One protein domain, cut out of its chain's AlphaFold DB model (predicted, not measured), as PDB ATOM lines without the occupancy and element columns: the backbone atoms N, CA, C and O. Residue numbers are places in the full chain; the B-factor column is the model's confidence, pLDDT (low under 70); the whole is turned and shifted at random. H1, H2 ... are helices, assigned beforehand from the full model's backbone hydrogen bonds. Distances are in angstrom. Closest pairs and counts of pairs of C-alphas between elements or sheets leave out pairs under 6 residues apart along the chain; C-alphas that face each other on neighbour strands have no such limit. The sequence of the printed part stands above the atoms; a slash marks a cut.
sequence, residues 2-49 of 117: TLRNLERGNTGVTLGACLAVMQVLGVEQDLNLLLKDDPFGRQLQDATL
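What this domain is: This is residues 2 to 49 of the 117 residues of an uncharacterized protein of Rahnella sp. BIGb0236 (UniProt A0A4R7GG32). Four short helices are strung out as an open, angular chain with no shared core. H2, the longest by residues with 11, meets H3 near their ends in a V, and H3 then turns a second corner into H4, while at the other end of the printed part residues 8 to 14 loop round to bring H1 near the first part of H2. Residues 32 to 49, holding the later part of H3 and H4, stick out as a free arm. The printed part has 48 residues, with the helices in the order H1, H2, H3, H4 and no named strand; the class is all helix. The whole is loose, with a radius of gyration of the C-alphas of 13.0 A and spans of 33 by 24 by 15 A.

Where its parts are: H2 covers residues 15 to 25 and is 15.6 A long from first to last C-alpha, beginning at C-alpha 15 at (-41.924, -22.557, -50.276). H3, residues 28 to 37, is 16.2 A long. H4, residues 39 to 46, is 10.7 A long and ends at C-alpha 46 at (-27.154, -28.861, -55.435). H1, residues 2 to 7, is 8.8 A long and begins at C-alpha 2 at (-50.691, -16.483, -53.600).

How they stand to each other: H2 and H1 only just touch, with 3 pairs of C-alphas within 8 A; the closest C-alphas are those of Thr 2 and Ala 17, 7.0 A apart. Their lines are about perpendicular at 73 degrees, but only just. H2 and H3 are close but not clearly touching, with the C-alphas of Met 22 and Glu 28 closest at 5.0 A. They run opposite ways at a steep tilt of 51 degrees. H3 and H4 are also close but not clearly touching, with the C-alphas of Leu 35 and Arg 42 closest at 7.3 A. They run opposite ways at a steep tilt of 61 degrees. H1 is apart from H3 and H4, and H2 is apart from H4. In H1, H2 and H4 every O i to N i+4 pair is within hydrogen-bond range. In H3 2 of 6 such pairs are, beside 6 of 7 O i to N i+3 pairs.

The domain as a whole: The two C-alphas farthest apart are those of Arg 8 and Thr 48, at 35.2 A. Without the free residues 32 to 49, the body of 30 residues spans 23 by 13 by 11 A. The links from H2 to H3 and from H3 to H4 are tight, the link from H1 to H2 is short, and no link is long. The printed part has no cut. Its mean pLDDT is 90.1, and no printed residue of this model is under 70.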
ATOM      1  N   THR A   2     -51.784 -16.014 -54.465       76.56
ATOM      2  CA  THR A   2     -50.691 -16.483 -53.600       76.56
ATOM      3  C   THR A   2     -50.507 -15.679 -52.311       76.56
ATOM      4  O   THR A   2     -50.420 -16.276 -51.247       76.56
ATOM      5  N   LEU A   3     -50.531 -14.343 -52.368       83.88
ATOM      6  CA  LEU A   3     -50.241 -13.502 -51.195       83.88
ATOM      7  C   LEU A   3     -51.349 -13.579 -50.129       83.88
ATOM      8  O   LEU A   3     -51.073 -13.879 -48.977       83.88
ATOM      9  N   ARG A   4     -52.623 -13.465 -50.534       89.31
ATOM     10  CA  ARG A   4     -53.773 -13.612 -49.617       89.31
ATOM     11  C   ARG A   4     -53.836 -14.988 -48.942       89.31
ATOM     12  O   ARG A   4     -54.358 -15.114 -47.841       89.31
ATOM     13  N   ASN A   5     -53.354 -16.031 -49.619       87.75
ATOM     14  CA  ASN A   5     -53.280 -17.377 -49.055       87.75
ATOM     15  C   ASN A   5     -52.124 -17.494 -48.055       87.75
ATOM     16  O   ASN A   5     -52.308 -18.108 -47.009       87.75
ATOM     17  N   LEU A   6     -50.981 -16.867 -48.346       88.50
ATOM     18  CA  LEU A   6     -49.842 -16.786 -47.432       88.50
ATOM     19  C   LEU A   6     -50.200 -16.017 -46.151       88.50
ATOM     20  O   LEU A   6     -49.951 -16.516 -45.062       88.50
ATOM     21  N   GLU A   7     -50.858 -14.861 -46.266       90.56
ATOM     22  CA  GLU A   7     -51.315 -14.055 -45.117       90.56
ATOM     23  C   GLU A   7     -52.289 -14.810 -44.206       90.56
ATOM     24  O   GLU A   7     -52.342 -14.576 -43.003       90.56
ATOM     25  N   ARG A   8     -53.068 -15.731 -44.783       92.06
ATOM     26  CA  ARG A   8     -54.005 -16.592 -44.050       92.06
ATOM     27  C   ARG A   8     -53.365 -17.879 -43.530       92.06
ATOM     28  O   ARG A   8     -54.073 -18.688 -42.940       92.06
ATOM     29  N   GLY A   9     -52.070 -18.092 -43.769       86.44
ATOM     30  CA  GLY A   9     -51.361 -19.298 -43.345       86.44
ATOM     31  C   GLY A   9     -51.838 -20.573 -44.044       86.44
ATOM     32  O   GLY A   9     -51.826 -21.644 -43.446       86.44
ATOM     33  N   ASN A  10     -52.304 -20.477 -45.292       89.50
ATOM     34  CA  ASN A  10     -52.756 -21.646 -46.044       89.50
ATOM     35  C   ASN A  10     -51.585 -22.622 -46.298       89.50
ATOM     36  O   ASN A  10     -50.533 -22.220 -46.791       89.50
ATOM     37  N   THR A  11     -51.794 -23.912 -46.022       85.00
ATOM     38  CA  THR A  11     -50.801 -24.990 -46.186       85.00
ATOM     39  C   THR A  11     -50.452 -25.296 -47.645       85.00
ATOM     40  O   THR A  11     -49.405 -25.877 -47.910       85.00
ATOM     41  N   GLY A  12     -51.292 -24.884 -48.601       89.12
ATOM     42  CA  GLY A  12     -51.043 -25.061 -50.037       89.12
ATOM     43  C   GLY A  12     -50.067 -24.050 -50.652       89.12
ATOM     44  O   GLY A  12     -49.891 -24.025 -51.871       89.12
ATOM     45  N   VAL A  13     -49.472 -23.161 -49.853       89.19
ATOM     46  CA  VAL A  13     -48.508 -22.178 -50.355       89.19
ATOM     47  C   VAL A  13     -47.149 -22.841 -50.560       89.19
ATOM     48  O   VAL A  13     -46.617 -23.501 -49.674       89.19
ATOM     49  N   THR A  14     -46.571 -22.657 -51.747       91.00
ATOM     50  CA  THR A  14     -45.250 -23.204 -52.060       91.00
ATOM     51  C   THR A  14     -44.160 -22.460 -51.293       91.00
ATOM     52  O   THR A  14     -44.236 -21.247 -51.096       91.00
ATOM     53  N   LEU A  15     -43.083 -23.165 -50.939       88.81
ATOM     54  CA  LEU A  15     -41.924 -22.557 -50.276       88.81
ATOM     55  C   LEU A  15     -41.341 -21.379 -51.082       88.81
ATOM     56  O   LEU A  15     -40.959 -20.364 -50.510       88.81
ATOM     57  N   GLY A  16     -41.350 -21.471 -52.417       90.94
ATOM     58  CA  GLY A  16     -40.911 -20.387 -53.303       90.94
ATOM     59  C   GLY A  16     -41.749 -19.108 -53.184       90.94
ATOM     60  O   GLY A  16     -41.207 -18.012 -53.291       90.94
ATOM     61  N   ALA A  17     -43.052 -19.223 -52.911       92.00
ATOM     62  CA  ALA A  17     -43.900 -18.057 -52.678       92.00
ATOM     63  C   ALA A  17     -43.580 -17.383 -51.333       92.00
ATOM     64  O   ALA A  17     -43.544 -16.155 -51.269       92.00
ATOM     65  N   CYS A  18     -43.291 -18.164 -50.286       90.50
ATOM     66  CA  CYS A  18     -42.813 -17.631 -49.007       90.50
ATOM     67  C   CYS A  18     -41.485 -16.876 -49.188       90.50
ATOM     68  O   CYS A  18     -41.354 -15.738 -48.739       90.50
ATOM     69  N   LEU A  19     -40.535 -17.476 -49.916       91.81
ATOM     70  CA  LEU A  19     -39.232 -16.878 -50.225       91.81
ATOM     71  C   LEU A  19     -39.347 -15.554 -50.983       91.81
ATOM     72  O   LEU A  19     -38.666 -14.591 -50.641       91.81
ATOM     73  N   ALA A  20     -40.232 -15.483 -51.979       92.38
ATOM     74  CA  ALA A  20     -40.457 -14.255 -52.737       92.38
ATOM     75  C   ALA A  20     -40.945 -13.103 -51.839       92.38
ATOM     76  O   ALA A  20     -40.547 -11.958 -52.031       92.38
ATOM     77  N   VAL A  21     -41.773 -13.395 -50.829       93.31
ATOM     78  CA  VAL A  21     -42.221 -12.383 -49.861       93.31
ATOM     79  C   VAL A  21     -41.090 -11.964 -48.926       93.31
ATOM     80  O   VAL A  21     -40.912 -10.768 -48.707       93.31
ATOM     81  N   MET A  22     -40.285 -12.908 -48.434       93.75
ATOM     82  CA  MET A  22     -39.105 -12.586 -47.619       93.75
ATOM     83  C   MET A  22     -38.129 -11.672 -48.368       93.75
ATOM     84  O   MET A  22     -37.644 -10.708 -47.782       93.75
ATOM     85  N   GLN A  23     -37.913 -11.919 -49.665       93.88
ATOM     86  CA  GLN A  23     -37.060 -11.093 -50.522       93.88
ATOM     87  C   GLN A  23     -37.599  -9.663 -50.692       93.88
ATOM     88  O   GLN A  23     -36.834  -8.705 -50.678       93.88
ATOM     89  N   VAL A  24     -38.918  -9.496 -50.837       95.00
ATOM     90  CA  VAL A  24     -39.543  -8.160 -50.919       95.00
ATOM     91  C   VAL A  24     -39.419  -7.400 -49.595       95.00
ATOM     92  O   VAL A  24     -39.291  -6.177 -49.601       95.00
ATOM     93  N   LEU A  25     -39.445  -8.114 -48.467       94.44
ATOM     94  CA  LEU A  25     -39.272  -7.541 -47.130       94.44
ATOM     95  C   LEU A  25     -37.797  -7.331 -46.737       94.44
ATOM     96  O   LEU A  25     -37.542  -6.640 -45.753       94.44
ATOM     97  N   GLY A  26     -36.844  -7.896 -47.485       94.62
ATOM     98  CA  GLY A  26     -35.406  -7.790 -47.216       94.62
ATOM     99  C   GLY A  26     -34.923  -8.622 -46.022       94.62
ATOM    100  O   GLY A  26     -33.986  -8.218 -45.338       94.62
ATOM    101  N   VAL A  27     -35.599  -9.739 -45.732       95.44
ATOM    102  CA  VAL A  27     -35.282 -10.657 -44.616       95.44
ATOM    103  C   VAL A  27     -34.875 -12.051 -45.103       95.44
ATOM    104  O   VAL A  27     -34.843 -13.015 -44.339       95.44
ATOM    105  N   GLU A  28     -34.577 -12.211 -46.390       93.56
ATOM    106  CA  GLU A  28     -34.219 -13.506 -46.970       93.56
ATOM    107  C   GLU A  28     -32.906 -14.077 -46.414       93.56
ATOM    108  O   GLU A  28     -32.722 -15.297 -46.398       93.56
ATOM    109  N   GLN A  29     -32.000 -13.225 -45.927       92.62
ATOM    110  CA  GLN A  29     -30.703 -13.649 -45.394       92.62
ATOM    111  C   GLN A  29     -30.832 -14.494 -44.128       92.62
ATOM    112  O   GLN A  29     -29.924 -15.283 -43.856       92.62
ATOM    113  N   ASP A  30     -31.939 -14.387 -43.392       89.94
ATOM    114  CA  ASP A  30     -32.164 -15.159 -42.168       89.94
ATOM    115  C   ASP A  30     -32.227 -16.666 -42.450       89.94
ATOM    116  O   ASP A  30     -31.821 -17.478 -41.616       89.94
ATOM    117  N   LEU A  31     -32.606 -17.069 -43.667       89.81
ATOM    118  CA  LEU A  31     -32.533 -18.473 -44.074       89.81
ATOM    119  C   LEU A  31     -31.112 -19.015 -44.135       89.81
ATOM    120  O   LEU A  31     -30.921 -20.220 -43.987       89.81
ATOM    121  N   ASN A  32     -30.098 -18.164 -44.289       89.44
ATOM    122  CA  ASN A  32     -28.718 -18.627 -44.206       89.44
ATOM    123  C   ASN A  32     -28.381 -19.164 -42.817       89.44
ATOM    124  O   ASN A  32     -27.482 -19.993 -42.711       89.44
ATOM    125  N   LEU A  33     -29.070 -18.712 -41.764       89.94
ATOM    126  CA  LEU A  33     -28.893 -19.272 -40.431       89.94
ATOM    127  C   LEU A  33     -29.380 -20.723 -40.396       89.94
ATOM    128  O   LEU A  33     -28.632 -21.595 -39.976       89.94
ATOM    129  N   LEU A  34     -30.567 -20.984 -40.950       87.31
ATOM    130  CA  LEU A  34     -31.119 -22.336 -41.063       87.31
ATOM    131  C   LEU A  34     -30.253 -23.238 -41.958       87.31
ATOM    132  O   LEU A  34     -29.985 -24.385 -41.622       87.31
ATOM    133  N   LEU A  35     -29.765 -22.710 -43.082       87.44
ATOM    134  CA  LEU A  35     -28.945 -23.472 -44.029       87.44
ATOM    135  C   LEU A  35     -27.544 -23.813 -43.500       87.44
ATOM    136  O   LEU A  35     -26.894 -24.685 -44.073       87.44
ATOM    137  N   LYS A  36     -27.049 -23.129 -42.456       91.81
ATOM    138  CA  LYS A  36     -25.784 -23.502 -41.797       91.81
ATOM    139  C   LYS A  36     -25.906 -24.832 -41.059       91.81
ATOM    140  O   LYS A  36     -24.936 -25.584 -41.031       91.81
ATOM    141  N   ASP A  37     -27.088 -25.114 -40.525       93.06
ATOM    142  CA  ASP A  37     -27.359 -26.320 -39.746       93.06
ATOM    143  C   ASP A  37     -27.793 -27.508 -40.627       93.06
ATOM    144  O   ASP A  37     -27.846 -28.637 -40.144       93.06
ATOM    145  N   ASP A  38     -28.038 -27.287 -41.928       91.00
ATOM    146  CA  ASP A  38     -28.415 -28.328 -42.899       91.00
ATOM    147  C   ASP A  38     -27.439 -28.431 -44.096       91.00
ATOM    148  O   ASP A  38     -27.771 -28.099 -45.243       91.00
ATOM    149  N   PRO A  39     -26.199 -28.904 -43.870       89.50
ATOM    150  CA  PRO A  39     -25.229 -29.088 -44.946       89.50
ATOM    151  C   PRO A  39     -25.622 -30.218 -45.910       89.50
ATOM    152  O   PRO A  39     -25.281 -30.159 -47.092       89.50
ATOM    153  N   PHE A  40     -26.328 -31.245 -45.428       91.50
ATOM    154  CA  PHE A  40     -26.739 -32.390 -46.242       91.50
ATOM    155  C   PHE A  40     -27.872 -32.023 -47.205       91.50
ATOM    156  O   PHE A  40     -27.784 -32.332 -48.393       91.50
ATOM    157  N   GLY A  41     -28.895 -31.303 -46.736       90.56
ATOM    158  CA  GLY A  41     -29.981 -30.827 -47.590       90.56
ATOM    159  C   GLY A  41     -29.484 -29.909 -48.702       90.56
ATOM    160  O   GLY A  41     -29.934 -30.034 -49.842       90.56
ATOM    161  N   ARG A  42     -28.480 -29.065 -48.423       88.56
ATOM    162  CA  ARG A  42     -27.807 -28.258 -49.452       88.56
ATOM    163  C   ARG A  42     -27.131 -29.131 -50.511       88.56
ATOM    164  O   ARG A  42     -27.374 -28.933 -51.694       88.56
ATOM    165  N   GLN A  43     -26.351 -30.135 -50.101       91.44
ATOM    166  CA  GLN A  43     -25.723 -31.071 -51.045       91.44
ATOM    167  C   GLN A  43     -26.756 -31.808 -51.902       91.44
ATOM    168  O   GLN A  43     -26.524 -32.012 -53.090       91.44
ATOM    169  N   LEU A  44     -27.897 -32.190 -51.324       91.94
ATOM    170  CA  LEU A  44     -28.969 -32.880 -52.038       91.94
ATOM    171  C   LEU A  44     -29.679 -31.971 -53.054       91.94
ATOM    172  O   LEU A  44     -30.037 -32.437 -54.132       91.94
ATOM    173  N   GLN A  45     -29.868 -30.690 -52.733       86.69
ATOM    174  CA  GLN A  45     -30.454 -29.707 -53.652       86.69
ATOM    175  C   GLN A  45     -29.493 -29.316 -54.781       86.69
ATOM    176  O   GLN A  45     -29.924 -29.160 -55.923       86.69
ATOM    177  N   ASP A  46     -28.204 -29.186 -54.466       87.62
ATOM    178  CA  ASP A  46     -27.154 -28.861 -55.435       87.62
ATOM    179  C   ASP A  46     -26.760 -30.077 -56.294       87.62
ATOM    180  O   ASP A  46     -26.123 -29.931 -57.343       87.62
ATOM    181  N   ALA A  47     -27.135 -31.291 -55.873       91.31
ATOM    182  CA  ALA A  47     -26.887 -32.503 -56.633       91.31
ATOM    183  C   ALA A  47     -27.589 -32.426 -57.992       91.31
ATOM    184  O   ALA A  47     -28.808 -32.282 -58.108       91.31
ATOM    185  N   THR A  48     -26.812 -32.585 -59.061       88.38
ATOM    186  CA  THR A  48     -27.365 -32.674 -60.410       88.38
ATOM    187  C   THR A  48     -28.272 -33.895 -60.505       88.38
ATOM    188  O   THR A  48     -27.822 -35.026 -60.304       88.38
ATOM    189  N   LEU A  49     -29.544 -33.682 -60.841       83.50
ATOM    190  CA  LEU A  49     -30.484 -34.779 -61.038       83.50
ATOM    191  C   LEU A  49     -30.001 -35.674 -62.185       83.50
ATOM    192  O   LEU A  49     -29.730 -35.199 -63.290       83.50
TER     193      LEU A  49